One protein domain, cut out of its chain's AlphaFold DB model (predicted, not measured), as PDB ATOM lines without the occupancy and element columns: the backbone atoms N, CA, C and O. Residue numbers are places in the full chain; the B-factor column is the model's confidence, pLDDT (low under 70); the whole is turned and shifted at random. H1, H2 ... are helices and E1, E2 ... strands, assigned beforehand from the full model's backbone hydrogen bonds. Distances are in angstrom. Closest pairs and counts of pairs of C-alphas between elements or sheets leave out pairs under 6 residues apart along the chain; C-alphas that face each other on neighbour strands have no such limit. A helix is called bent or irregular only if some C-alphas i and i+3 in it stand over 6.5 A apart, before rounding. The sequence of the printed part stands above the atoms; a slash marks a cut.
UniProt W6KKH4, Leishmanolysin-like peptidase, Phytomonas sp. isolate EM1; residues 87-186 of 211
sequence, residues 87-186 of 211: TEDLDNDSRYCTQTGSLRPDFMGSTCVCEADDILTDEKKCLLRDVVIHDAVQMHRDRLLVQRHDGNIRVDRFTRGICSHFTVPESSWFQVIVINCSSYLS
ATOM      1  N   THR A  87      83.341  93.801 134.503       78.06
ATOM      2  CA  THR A  87      84.030  94.522 133.424       78.06
ATOM      3  C   THR A  87      84.747  95.766 133.939       78.06
ATOM      4  O   THR A  87      85.057  96.656 133.160       78.06
ATOM      5  N   GLU A  88      85.023  95.836 135.238       80.81
ATOM      6  CA  GLU A  88      85.688  96.948 135.923       80.81
ATOM      7  C   GLU A  88      87.057  97.255 135.304       80.81
ATOM      8  O   GLU A  88      87.480  98.407 135.245       80.81
ATOM      9  N   ASP A  89      87.739  96.233 134.782       79.06
ATOM     10  CA  ASP A  89      89.013  96.395 134.084       79.06
ATOM     11  C   ASP A  89      88.875  97.135 132.734       79.06
ATOM     12  O   ASP A  89      89.843  97.751 132.293       79.06
ATOM     13  N   LEU A  90      87.689  97.150 132.106       81.81
ATOM     14  CA  LEU A  90      87.413  97.942 130.893       81.81
ATOM     15  C   LEU A  90      87.217  99.437 131.185       81.81
ATOM     16  O   LEU A  90      87.295 100.248 130.264       81.81
ATOM     17  N   ASP A  91      86.977  99.792 132.446       85.75
ATOM     18  CA  ASP A  91      86.796 101.172 132.905       85.75
ATOM     19  C   ASP A  91      88.098 101.756 133.498       85.75
ATOM     20  O   ASP A  91      88.125 102.892 133.969       85.75
ATOM     21  N   ASN A  92      89.198 100.992 133.466       86.50
ATOM     22  CA  ASN A  92      90.499 101.394 133.991       86.50
ATOM     23  C   ASN A  92      91.583 101.402 132.901       86.50
ATOM     24  O   ASN A  92      92.169 100.375 132.561       86.50
ATOM     25  N   ASP A  93      91.941 102.596 132.434       88.00
ATOM     26  CA  ASP A  93      92.905 102.832 131.348       88.00
ATOM     27  C   ASP A  93      94.327 102.310 131.615       88.00
ATOM     28  O   ASP A  93      95.140 102.213 130.694       88.00
ATOM     29  N   SER A  94      94.666 101.976 132.866       87.88
ATOM     30  CA  SER A  94      95.946 101.333 133.205       87.88
ATOM     31  C   SER A  94      95.984  99.837 132.875       87.88
ATOM     32  O   SER A  94      97.046  99.216 132.936       87.88
ATOM     33  N   ARG A  95      94.834  99.254 132.525       82.31
ATOM     34  CA  ARG A  95      94.626  97.810 132.356       82.31
ATOM     35  C   ARG A  95      94.568  97.385 130.901       82.31
ATOM     36  O   ARG A  95      94.774  96.216 130.613       82.31
ATOM     37  N   TYR A  96      94.343  98.327 129.995       83.06
ATOM     38  CA  TYR A  96      94.243  98.066 128.568       83.06
ATOM     39  C   TYR A  96      95.005  99.115 127.756       83.06
ATOM     40  O   TYR A  96      95.398 100.173 128.257       83.06
ATOM     41  N   CYS A  97      95.253  98.799 126.490       83.75
ATOM     42  CA  CYS A  97      96.013  99.652 125.591       83.75
ATOM     43  C   CYS A  97      95.173 100.838 125.106       83.75
ATOM     44  O   CYS A  97      94.182 100.663 124.402       83.75
ATOM     45  N   THR A  98      95.599 102.053 125.454       88.69
ATOM     46  CA  THR A  98      94.995 103.314 124.983       88.69
ATOM     47  C   THR A  98      95.868 104.036 123.959       88.69
ATOM     48  O   THR A  98      95.366 104.815 123.153       88.69
ATOM     49  N   GLN A  99      97.178 103.764 123.958       90.25
ATOM     50  CA  GLN A  99      98.143 104.365 123.039       90.25
ATOM     51  C   GLN A  99      99.238 103.370 122.628       90.25
ATOM     52  O   GLN A  99      99.710 102.576 123.445       90.25
ATOM     53  N   THR A 100      99.674 103.441 121.368       91.69
ATOM     54  CA  THR A 100     100.765 102.611 120.837       91.69
ATOM     55  C   THR A 100     102.079 102.914 121.556       91.69
ATOM     56  O   THR A 100     102.385 104.069 121.850       91.69
ATOM     57  N   GLY A 101     102.862 101.879 121.845       84.50
ATOM     58  CA  GLY A 101     104.127 101.980 122.570       84.50
ATOM     59  C   GLY A 101     103.982 102.081 124.091       84.50
ATOM     60  O   GLY A 101     104.990 102.028 124.793       84.50
ATOM     61  N   SER A 102     102.758 102.202 124.622       88.81
ATOM     62  CA  SER A 102     102.532 102.130 126.068       88.81
ATOM     63  C   SER A 102     102.711 100.699 126.587       88.81
ATOM     64  O   SER A 102     102.500  99.733 125.857       88.81
ATOM     65  N   LEU A 103     103.130 100.564 127.849       88.12
ATOM     66  CA  LEU A 103     103.230  99.269 128.523       88.12
ATOM     67  C   LEU A 103     101.945  98.981 129.297       88.12
ATOM     68  O   LEU A 103     101.473  99.821 130.078       88.12
ATOM     69  N   ARG A 104     101.403  97.781 129.103       86.19
ATOM     70  CA  ARG A 104     100.196  97.299 129.781       86.19
ATOM     71  C   ARG A 104     100.368  95.865 130.266       86.19
ATOM     72  O   ARG A 104     101.225  95.158 129.742       86.19
ATOM     73  N   PRO A 105      99.642  95.453 131.318       80.12
ATOM     74  CA  PRO A 105      99.689  94.072 131.776       80.12
ATOM     75  C   PRO A 105      99.179  93.136 130.676       80.12
ATOM     76  O   PRO A 105      98.179  93.431 130.032       80.12
ATOM     77  N   ASP A 106      99.838  91.991 130.504       77.06
ATOM     78  CA  ASP A 106      99.367  90.919 129.613       77.06
ATOM     79  C   ASP A 106      98.377  89.964 130.307       77.06
ATOM     80  O   ASP A 106      97.916  88.994 129.712       77.06
ATOM     81  N   PHE A 107      98.074  90.242 131.582       77.19
ATOM     82  CA  PHE A 107      97.260  89.425 132.485       77.19
ATOM     83  C   PHE A 107      97.800  88.006 132.735       77.19
ATOM     84  O   PHE A 107      97.114  87.181 133.333       77.19
ATOM     85  N   MET A 108      99.053  87.727 132.366       77.12
ATOM     86  CA  MET A 108      99.746  86.449 132.576       77.12
ATOM     87  C   MET A 108     100.936  86.577 133.540       77.12
ATOM     88  O   MET A 108     101.730  85.648 133.679       77.12
ATOM     89  N   GLY A 109     101.054  87.711 134.237       76.62
ATOM     90  CA  GLY A 109     102.161  88.001 135.154       76.62
ATOM     91  C   GLY A 109     103.254  88.888 134.567       76.62
ATOM     92  O   GLY A 109     104.237  89.148 135.259       76.62
ATOM     93  N   SER A 110     103.092  89.375 133.335       82.12
ATOM     94  CA  SER A 110     104.065  90.227 132.655       82.12
ATOM     95  C   SER A 110     103.419  91.512 132.114       82.12
ATOM     96  O   SER A 110     102.273  91.859 132.419       82.12
ATOM     97  N   THR A 111     104.196  92.265 131.341       84.62
ATOM     98  CA  THR A 111     103.747  93.428 130.576       84.62
ATOM     99  C   THR A 111     104.061  93.255 129.094       84.62
ATOM    100  O   THR A 111     105.060  92.640 128.719       84.62
ATOM    101  N   CYS A 112     103.210  93.820 128.246       85.75
ATOM    102  CA  CYS A 112     103.383  93.880 126.802       85.75
ATOM    103  C   CYS A 112     103.415  95.336 126.318       85.75
ATOM    104  O   CYS A 112     102.888  96.248 126.966       85.75
ATOM    105  N   VAL A 113     104.083  95.553 125.181       86.12
ATOM    106  CA  VAL A 113     104.070  96.834 124.467       86.12
ATOM    107  C   VAL A 113     102.836  96.854 123.576       86.12
ATOM    108  O   VAL A 113     102.651  95.941 122.782       86.12
ATOM    109  N   CYS A 114     102.023  97.896 123.694       84.31
ATOM    110  CA  CYS A 114     100.815  98.051 122.896       84.31
ATOM    111  C   CYS A 114     101.142  98.367 121.432       84.31
ATOM    112  O   CYS A 114     101.791  99.382 121.146       84.31
ATOM    113  N   GLU A 115     100.632  97.565 120.504       82.00
ATOM    114  CA  GLU A 115     100.648  97.855 119.071       82.00
ATOM    115  C   GLU A 115      99.415  98.674 118.647       82.00
ATOM    116  O   GLU A 115      98.536  98.989 119.452       82.00
ATOM    117  N   ALA A 116      99.357  99.091 117.379       83.06
ATOM    118  CA  ALA A 116      98.219  99.856 116.855       83.06
ATOM    119  C   ALA A 116      96.903  99.053 116.892       83.06
ATOM    120  O   ALA A 116      95.839  99.620 117.142       83.06
ATOM    121  N   ASP A 117      96.981  97.735 116.709       80.56
ATOM    122  CA  ASP A 117      95.812  96.853 116.713       80.56
ATOM    123  C   ASP A 117      95.281  96.580 118.129       80.56
ATOM    124  O   ASP A 117      94.075  96.365 118.308       80.56
ATOM    125  N   ASP A 118      96.153  96.678 119.137       77.88
ATOM    126  CA  ASP A 118      95.825  96.438 120.546       77.88
ATOM    127  C   ASP A 118      95.040  97.591 121.176       77.88
ATOM    128  O   ASP A 118      94.452  97.428 122.245       77.88
ATOM    129  N   ILE A 119      95.005  98.759 120.526       83.31
ATOM    130  CA  ILE A 119      94.311  99.932 121.054       83.31
ATOM    131  C   ILE A 119      92.821  99.640 121.178       83.31
ATOM    132  O   ILE A 119      92.125  99.387 120.187       83.31
ATOM    133  N   LEU A 120      92.332  99.701 122.412       84.19
ATOM    134  CA  LEU A 120      90.944  99.463 122.754       84.19
ATOM    135  C   LEU A 120      90.187 100.796 122.726       84.19
ATOM    136  O   LEU A 120      90.129 101.527 123.715       84.19
ATOM    137  N   THR A 121      89.639 101.121 121.555       83.69
ATOM    138  CA  THR A 121      88.823 102.325 121.356       83.69
ATOM    139  C   THR A 121      87.472 102.206 122.060       83.69
ATOM    140  O   THR A 121      87.052 101.112 122.448       83.69
ATOM    141  N   ASP A 122      86.761 103.324 122.199       89.25
ATOM    142  CA  ASP A 122      85.427 103.330 122.801       89.25
ATOM    143  C   ASP A 122      84.439 102.459 122.013       89.25
ATOM    144  O   ASP A 122      83.658 101.721 122.611       89.25
ATOM    145  N   GLU A 123      84.547 102.417 120.682       81.62
ATOM    146  CA  GLU A 123      83.729 101.539 119.841       81.62
ATOM    147  C   GLU A 123      84.016 100.059 120.119       81.62
ATOM    148  O   GLU A 123      83.083  99.260 120.233       81.62
ATOM    149  N   LYS A 124      85.296  99.684 120.277       80.38
ATOM    150  CA  LYS A 124      85.678  98.312 120.647       80.38
ATOM    151  C   LYS A 124      85.184  97.961 122.055       80.38
ATOM    152  O   LYS A 124      84.728  96.837 122.258       80.38
ATOM    153  N   LYS A 125      85.228  98.901 123.011       81.75
ATOM    154  CA  LYS A 125      84.697  98.705 124.375       81.75
ATOM    155  C   LYS A 125      83.188  98.479 124.371       81.75
ATOM    156  O   LYS A 125      82.734  97.525 125.000       81.75
ATOM    157  N   CYS A 126      82.428  99.302 123.647       84.94
ATOM    158  CA  CYS A 126      80.981  99.132 123.501       84.94
ATOM    159  C   CYS A 126      80.643  97.783 122.863       84.94
ATOM    160  O   CYS A 126      79.842  97.029 123.407       84.94
ATOM    161  N   LEU A 127      81.313  97.418 121.764       78.62
ATOM    162  CA  LEU A 127      81.096  96.126 121.111       78.62
ATOM    163  C   LEU A 127      81.399  94.949 122.052       78.62
ATOM    164  O   LEU A 127      80.639  93.981 122.108       78.62
ATOM    165  N   LEU A 128      82.499  95.031 122.802       79.50
ATOM    166  CA  LEU A 128      82.891  93.991 123.743       79.50
ATOM    167  C   LEU A 128      81.848  93.824 124.855       79.50
ATOM    168  O   LEU A 128      81.434  92.700 125.134       79.50
ATOM    169  N   ARG A 129      81.413  94.931 125.466       78.62
ATOM    170  CA  ARG A 129      80.479  94.935 126.598       78.62
ATOM    171  C   ARG A 129      79.066  94.529 126.188       78.62
ATOM    172  O   ARG A 129      78.486  93.643 126.812       78.62
ATOM    173  N   ASP A 130      78.543  95.153 125.141       82.88
ATOM    174  CA  ASP A 130      77.110  95.123 124.841       82.88
ATOM    175  C   ASP A 130      76.730  93.996 123.879       82.88
ATOM    176  O   ASP A 130      75.571  93.591 123.843       82.88
ATOM    177  N   VAL A 131      77.696  93.474 123.115       80.94
ATOM    178  CA  VAL A 131      77.455  92.420 122.120       80.94
ATOM    179  C   VAL A 131      78.221  91.157 122.482       80.94
ATOM    180  O   VAL A 131      77.617  90.146 122.819       80.94
ATOM    181  N   VAL A 132      79.556  91.199 122.464       81.81
ATOM    182  CA  VAL A 132      80.378  89.978 122.555       81.81
ATOM    183  C   VAL A 132      80.175  89.259 123.888       81.81
ATOM    184  O   VAL A 132      79.898  88.060 123.912       81.81
ATOM    185  N   ILE A 133      80.301  89.983 125.002       80.31
ATOM    186  CA  ILE A 133      80.116  89.425 126.345       80.31
ATOM    187  C   ILE A 133      78.664  88.992 126.547       80.31
ATOM    188  O   ILE A 133      78.416  87.893 127.047       80.31
ATOM    189  N   HIS A 134      77.714  89.842 126.159       85.06
ATOM    190  CA  HIS A 134      76.288  89.569 126.304       85.06
ATOM    191  C   HIS A 134      75.888  88.269 125.591       85.06
ATOM    192  O   HIS A 134      75.321  87.363 126.210       85.06
ATOM    193  N   ASP A 135      76.248  88.140 124.316       82.75
ATOM    194  CA  ASP A 135      75.876  86.996 123.489       82.75
ATOM    195  C   ASP A 135      76.582  85.721 123.951       82.75
ATOM    196  O   ASP A 135      75.967  84.655 123.990       82.75
ATOM    197  N   ALA A 136      77.844  85.813 124.387       81.38
ATOM    198  CA  ALA A 136      78.554  84.680 124.978       81.38
ATOM    199  C   ALA A 136      77.848  84.154 126.236       81.38
ATOM    200  O   ALA A 136      77.636  82.946 126.378       81.38
ATOM    201  N   VAL A 137      77.426  85.051 127.131       81.38
ATOM    202  CA  VAL A 137      76.665  84.676 128.329       81.38
ATOM    203  C   VAL A 137      75.336  84.032 127.950       81.38
ATOM    204  O   VAL A 137      74.982  82.998 128.521       81.38
ATOM    205  N   GLN A 138      74.615  84.600 126.985       84.50
ATOM    206  CA  GLN A 138      73.331  84.067 126.543       84.50
ATOM    207  C   GLN A 138      73.481  82.662 125.944       84.50
ATOM    208  O   GLN A 138      72.784  81.741 126.366       84.50
ATOM    209  N   MET A 139      74.473  82.451 125.073       86.50
ATOM    210  CA  MET A 139      74.780  81.131 124.509       86.50
ATOM    211  C   MET A 139      75.079  80.078 125.582       86.50
ATOM    212  O   MET A 139      74.744  78.904 125.408       86.50
ATOM    213  N   HIS A 140      75.709  80.468 126.694       81.81
ATOM    214  CA  HIS A 140      75.939  79.566 127.822       81.81
ATOM    215  C   HIS A 140      74.674  79.291 128.625       81.81
ATOM    216  O   HIS A 140      74.421  78.134 128.956       81.81
ATOM    217  N   ARG A 141      73.856  80.311 128.892       82.69
ATOM    218  CA  ARG A 141      72.572  80.148 129.591       82.69
ATOM    219  C   ARG A 141      71.620  79.220 128.845       82.69
ATOM    220  O   ARG A 141      70.998  78.374 129.476       82.69
ATOM    221  N   ASP A 142      71.569  79.333 127.523       85.88
ATOM    222  CA  ASP A 142      70.645  78.557 126.689       85.88
ATOM    223  C   ASP A 142      71.039  77.078 126.569       85.88
ATOM    224  O   ASP A 142      70.192  76.224 126.311       85.88
ATOM    225  N   ARG A 143      72.325  76.755 126.760       83.25
ATOM    226  CA  ARG A 143      72.862  75.398 126.567       83.25
ATOM    227  C   ARG A 143      73.156  74.655 127.865       83.25
ATOM    228  O   ARG A 143      73.324  73.438 127.822       83.25
ATOM    229  N   LEU A 144      73.270  75.357 128.992       81.06
ATOM    230  CA  LEU A 144      73.739  74.783 130.251       81.06
ATOM    231  C   LEU A 144      72.659  74.846 131.314       81.06
ATOM    232  O   LEU A 144      72.399  75.888 131.921       81.06
ATOM    233  N   LEU A 145      72.087  73.676 131.565       82.62
ATOM    234  CA  LEU A 145      71.274  73.423 132.736       82.62
ATOM    235  C   LEU A 145      72.179  72.894 133.844       82.62
ATOM    236  O   LEU A 145      73.005  72.010 133.618       82.62
ATOM    237  N   VAL A 146      72.020  73.435 135.043       81.06
ATOM    238  CA  VAL A 146      72.765  73.031 136.234       81.06
ATOM    239  C   VAL A 146      71.801  72.817 137.389       81.06
ATOM    240  O   VAL A 146      70.740  73.440 137.460       81.06
ATOM    241  N   GLN A 147      72.188  71.953 138.320       80.12
ATOM    242  CA  GLN A 147      71.559  71.928 139.633       80.12
ATOM    243  C   GLN A 147      72.047  73.166 140.375       80.12
ATOM    244  O   GLN A 147      73.234  73.291 140.687       80.12
ATOM    245  N   ARG A 148      71.160  74.141 140.562       72.00
ATOM    246  CA  ARG A 148      71.558  75.393 141.196       72.00
ATOM    247  C   ARG A 148      71.846  75.147 142.670       72.00
ATOM    248  O   ARG A 148      71.098  74.463 143.355       72.00
ATOM    249  N   HIS A 149      72.926  75.747 143.153       69.75
ATOM    250  CA  HIS A 149      73.185  75.806 144.582       69.75
ATOM    251  C   HIS A 149      72.257  76.842 145.227       69.75
ATOM    252  O   HIS A 149      72.172  77.981 144.752       69.75
ATOM    253  N   ASP A 150      71.612  76.474 146.330       64.88
ATOM    254  CA  ASP A 150      70.792  77.377 147.138       64.88
ATOM    255  C   ASP A 150      71.691  78.192 148.072       64.88
ATOM    256  O   ASP A 150      71.915  77.873 149.235       64.88
ATOM    257  N   GLY A 151      72.300  79.239 147.519       63.62
ATOM    258  CA  GLY A 151      73.133  80.169 148.274       63.62
ATOM    259  C   GLY A 151      73.976  81.067 147.381       63.62
ATOM    260  O   GLY A 151      74.156  80.795 146.188       63.62
ATOM    261  N   ASN A 152      74.498  82.137 147.973       61.31
ATOM    262  CA  ASN A 152      75.482  82.997 147.336       61.31
ATOM    263  C   ASN A 152      76.886  82.545 147.744       61.31
ATOM    264  O   ASN A 152      77.192  82.410 148.927       61.31
ATOM    265  N   ILE A 153      77.747  82.357 146.753       62.94
ATOM    266  CA  ILE A 153      79.177  82.153 146.927       62.94
ATOM    267  C   ILE A 153      79.808  83.539 147.015       62.94
ATOM    268  O   ILE A 153      79.659  84.382 146.126       62.94
ATOM    269  N   ARG A 154      80.507  83.791 148.116       63.56
ATOM    270  CA  ARG A 154      81.366  84.963 148.222       63.56
ATOM    271  C   ARG A 154      82.660  84.652 147.488       63.56
ATOM    272  O   ARG A 154      83.329  83.678 147.825       63.56
ATOM    273  N   VAL A 155      83.002  85.471 146.500       64.69
ATOM    274  CA  VAL A 155      84.324  85.406 145.878       64.69
ATOM    275  C   VAL A 155      85.182  86.487 146.496       64.69
ATOM    276  O   VAL A 155      84.928  87.677 146.326       64.69
ATOM    277  N   ASP A 156      86.171  86.044 147.261       66.56
ATOM    278  CA  ASP A 156      87.164  86.937 147.825       66.56
ATOM    279  C   ASP A 156      88.151  87.390 146.752       66.56
ATOM    280  O   ASP A 156      88.314  86.774 145.695       66.56
ATOM    281  N   ARG A 157      88.836  88.496 147.041       69.25
ATOM    282  CA  ARG A 157      89.856  89.034 146.151       69.25
ATOM    283  C   ARG A 157      90.957  88.000 145.921       69.25
ATOM    284  O   ARG A 157      91.600  87.535 146.863       69.25
ATOM    285  N   PHE A 158      91.231  87.713 144.654       72.56
ATOM    286  CA  PHE A 158      92.335  86.844 144.273       72.56
ATOM    287  C   PHE A 158      93.675  87.529 144.558       72.56
ATOM    288  O   PHE A 158      93.942  88.635 144.090       72.56
ATOM    289  N   THR A 159      94.529  86.873 145.345       70.56
ATOM    290  CA  THR A 159      95.844  87.403 145.754       70.56
ATOM    291  C   THR A 159      97.015  86.713 145.062       70.56
ATOM    292  O   THR A 159      98.150  87.173 145.176       70.56
ATOM    293  N   ARG A 160      96.766  85.607 144.352       71.31
ATOM    294  CA  ARG A 160      97.793  84.786 143.701       71.31
ATOM    295  C   ARG A 160      97.347  84.344 142.311       71.31
ATOM    296  O   ARG A 160      96.153  84.269 142.027       71.31
ATOM    297  N   GLY A 161      98.331  84.035 141.469       72.25
ATOM    298  CA  GLY A 161      98.122  83.504 140.125       72.25
ATOM    299  C   GLY A 161      97.495  84.508 139.156       72.25
ATOM    300  O   GLY A 161      97.386  85.701 139.442       72.25
ATOM    301  N   ILE A 162      97.059  83.993 138.008       72.38
ATOM    302  CA  ILE A 162      96.475  84.777 136.910       72.38
ATOM    303  C   ILE A 162      95.245  85.570 137.379       72.38
ATOM    304  O   ILE A 162      95.082  86.735 137.029       72.38
ATOM    305  N   CYS A 163      94.431  84.990 138.264       71.25
ATOM    306  CA  CYS A 163      93.218  85.622 138.788       71.25
ATOM    307  C   CYS A 163      93.489  86.913 139.579       71.25
ATOM    308  O   CYS A 163      92.627  87.786 139.633       71.25
ATOM    309  N   SER A 164      94.689  87.076 140.158       74.38
ATOM    310  CA  SER A 164      95.077  88.311 140.860       74.38
ATOM    311  C   SER A 164      95.231  89.520 139.935       74.38
ATOM    312  O   SER A 164      95.183  90.664 140.389       74.38
ATOM    313  N   HIS A 165      95.370  89.275 138.628       74.81
ATOM    314  CA  HIS A 165      95.415  90.321 137.621       74.81
ATOM    315  C   HIS A 165      94.041  90.825 137.224       74.81
ATOM    316  O   HIS A 165      94.007  91.624 136.303       74.81
ATOM    317  N   PHE A 166      92.946  90.452 137.884       76.00
ATOM    318  CA  PHE A 166      91.609  90.931 137.544       76.00
ATOM    319  C   PHE A 166      90.906  91.584 138.723       76.00
ATOM    320  O   PHE A 166      91.103  91.211 139.883       76.00
ATOM    321  N   THR A 167      90.089  92.583 138.410       75.06
ATOM    322  CA  THR A 167      89.371  93.359 139.415       75.06
ATOM    323  C   THR A 167      88.036  92.692 139.711       75.06
ATOM    324  O   THR A 167      87.158  92.630 138.857       75.06
ATOM    325  N   VAL A 168      87.878  92.202 140.941       71.88
ATOM    326  CA  VAL A 168      86.602  91.688 141.456       71.88
ATOM    327  C   VAL A 168      86.085  92.671 142.510       71.88
ATOM    328  O   VAL A 168      86.815  92.941 143.469       71.88
ATOM    329  N   PRO A 169      84.867  93.224 142.368       70.31
ATOM    330  CA  PRO A 169      84.320  94.149 143.357       70.31
ATOM    331  C   PRO A 169      84.115  93.467 144.720       70.31
ATOM    332  O   PRO A 169      83.671  92.323 144.790       70.31
ATOM    333  N   GLU A 170      84.415  94.168 145.820       63.34
ATOM    334  CA  GLU A 170      84.490  93.594 147.182       63.34
ATOM    335  C   GLU A 170      83.130  93.186 147.799       63.34
ATOM    336  O   GLU A 170      83.092  92.535 148.843       63.34
ATOM    337  N   SER A 171      82.002  93.517 147.164       56.94
ATOM    338  CA  SER A 171      80.633  93.293 147.673       56.94
ATOM    339  C   SER A 171      79.836  92.262 146.862       56.94
ATOM    340  O   SER A 171      78.616  92.351 146.698       56.94
ATOM    341  N   SER A 172      80.550  91.267 146.355       52.97
ATOM    342  CA  SER A 172      80.106  90.391 145.283       52.97
ATOM    343  C   SER A 172      79.597  89.035 145.777       52.97
ATOM    344  O   SER A 172      80.373  88.104 145.990       52.97
ATOM    345  N   TRP A 173      78.278  88.909 145.958       52.47
ATOM    346  CA  TRP A 173      77.600  87.659 146.333       52.47
ATOM    347  C   TRP A 173      77.102  86.921 145.075       52.47
ATOM    348  O   TRP A 173      76.047  87.285 144.555       52.47
ATOM    349  N   PHE A 174      77.780  85.876 144.578       54.28
ATOM    350  CA  PHE A 174      77.457  85.284 143.261       54.28
ATOM    351  C   PHE A 174      77.456  83.763 143.203       54.28
ATOM    352  O   PHE A 174      77.852  83.096 144.139       54.28
ATOM    353  N   GLN A 175      76.957  83.201 142.103       34.03
ATOM    354  CA  GLN A 175      76.942  81.749 141.889       34.03
ATOM    355  C   GLN A 175      78.000  81.279 140.897       34.03
ATOM    356  O   GLN A 175      78.555  80.203 141.083       34.03
ATOM    357  N   VAL A 176      78.307  82.081 139.872       42.03
ATOM    358  CA  VAL A 176      79.377  81.825 138.900       42.03
ATOM    359  C   VAL A 176      79.938  83.169 138.438       42.03
ATOM    360  O   VAL A 176      79.164  84.081 138.129       42.03
ATOM    361  N   ILE A 177      81.268  83.289 138.401       42.03
ATOM    362  CA  ILE A 177      81.984  84.494 137.965       42.03
ATOM    363  C   ILE A 177      82.683  84.225 136.637       42.03
ATOM    364  O   ILE A 177      83.438  83.262 136.524       42.03
ATOM    365  N   VAL A 178      82.471  85.109 135.658       44.75
ATOM    366  CA  VAL A 178      83.325  85.201 134.469       44.75
ATOM    367  C   VAL A 178      84.212  86.424 134.619       44.75
ATOM    368  O   VAL A 178      83.736  87.557 134.673       44.75
ATOM    369  N   ILE A 179      85.510  86.165 134.693       42.53
ATOM    370  CA  ILE A 179      86.544  87.186 134.665       42.53
ATOM    371  C   ILE A 179      86.919  87.415 133.199       42.53
ATOM    372  O   ILE A 179      87.205  86.457 132.479       42.53
ATOM    373  N   ASN A 180      86.892  88.670 132.744       38.91
ATOM    374  CA  ASN A 180      87.286  89.030 131.385       38.91
ATOM    375  C   ASN A 180      88.794  88.809 131.207       38.91
ATOM    376  O   ASN A 180      89.583  89.706 131.464       38.91
ATOM    377  N   CYS A 181      89.198  87.610 130.787       34.44
ATOM    378  CA  CYS A 181      90.589  87.304 130.477       34.44
ATOM    379  C   CYS A 181      90.940  87.906 129.109       34.44
ATOM    380  O   CYS A 181      90.837  87.243 128.077       34.44
ATOM    381  N   SER A 182      91.269  89.198 129.082       31.31
ATOM    382  CA  SER A 182      91.713  89.859 127.856       31.31
ATOM    383  C   SER A 182      93.183  89.550 127.591       31.31
ATOM    384  O   SER A 182      94.076  90.289 128.001       31.31
ATOM    385  N   SER A 183      93.426  88.510 126.806       36.62
ATOM    386  CA  SER A 183      94.579  88.462 125.914       36.62
ATOM    387  C   SER A 183      94.126  87.894 124.562       36.62
ATOM    388  O   SER A 183      93.549  86.814 124.479       36.62
ATOM    389  N   TYR A 184      94.367  88.668 123.494       35.41
ATOM    390  CA  TYR A 184      94.164  88.323 122.075       35.41
ATOM    391  C   TYR A 184      92.734  88.367 121.502       35.41
ATOM    392  O   TYR A 184      92.218  87.373 120.993       35.41
ATOM    393  N   LEU A 185      92.153  89.569 121.402       33.78
ATOM    394  CA  LEU A 185      91.045  89.828 120.461       33.78
ATOM    395  C   LEU A 185      91.498  90.135 119.018       33.78
ATOM    396  O   LEU A 185      90.669  90.477 118.182       33.78
ATOM    397  N   SER A 186      92.784  89.969 118.691       27.83
ATOM    398  CA  SER A 186      93.314  90.212 117.340       27.83
ATOM    399  C   SER A 186      93.766  88.960 116.574       27.83
ATOM    400  O   SER A 186      94.035  89.074 115.386       27.83
TER     401      SER A 186
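Overview. This is residues 87 to 186 of the 211 residues of the protein "Leishmanolysin-like peptidase" of Phytomonas sp. isolate EM1 (UniProt W6KKH4). One long helix, H2, bent but running nearly straight, makes one long side of an elongated, mostly loop-built domain, with the small strand hairpin E1 and E2 toward one end and E3 at the other. From E3 the chain folds back through the long stretch 148 to 161 to the short helix H3, while the short helix H1 and the strand E4 lie nearest the middle. The printed part has 100 residues, with three named helices and four named strands in the order H1, E1, E2, H2, E3, H3, E4; the one sheet, E1 - E2, is antiparallel. The class is mixed, helices and strands, with 42 residues in named elements, under half of those printed. The whole is only just loose, close to compact, with a radius of gyration of the C-alphas of 15.5 A and spans of 48 by 30 by 19 A.

Along the chain. H1 is residues 88 to 91, 5.3 A long, and begins at C-alpha 88, (85.688, 96.948, 135.923). E1 is residues 103 to 105, 7.1 A, and E2 residues 111 to 113, 7.0 A. H2, residues 122 to 143, was assigned as one helix by its hydrogen bonds but is bent, with C-alphas 130 and 133 6.6 A apart. Its arms are H2a, residues 122 to 130, 11.9 A, beginning at C-alpha 122, (85.427, 103.330, 122.801), and H2b, residues 133 to 143, 15.8 A. E3 is residues 145 to 147, 7.1 A, and H3 residues 162 to 165, 5.7 A. E4, residues 177 to 179, spans 6.2 A and ends at C-alpha 179, (86.544, 87.186, 134.665).

Arrangement. H1 and H2a are close but not clearly touching; their closest C-alphas, of Leu 90 and Lys 125, are 7.1 A apart. The hairpin E1 and E2 is antiparallel at 141 degrees, with N 104 and O 112 at 3.0 A and N 112 and O 104 at 2.8 A, both within hydrogen-bond range. H2a and H2b are near each other, at a shallow tilt of 19 degrees. H2b and E3 meet only through their link. E3 and E4 pair with no named strand, but residues 153 to 154 pair with residues 173 to 174, antiparallel. The closest C-alphas of H3 and E4, of Cys 163 and Ile 179, are 8.0 A apart. Every O i to N i+4 pair is within hydrogen-bond range in H2a, and 6 of 7 are in H2b; H1 and H3 are too short for such a pair.

Size, cuts and confidence. The C-alphas farthest apart, of Gly 101 and Asp 150, are 48.2 A apart. Residues 138 to 147 stand free, of which 138 to 143 belong to H2 and 145 to 147 to E3. The printed part has no cut; the links H1 to E1, E3 to H3 and H3 to E4 are long. The mean pLDDT of the printed part is 73.2, and residues 149 to 157 and 170 to 186 are under 70.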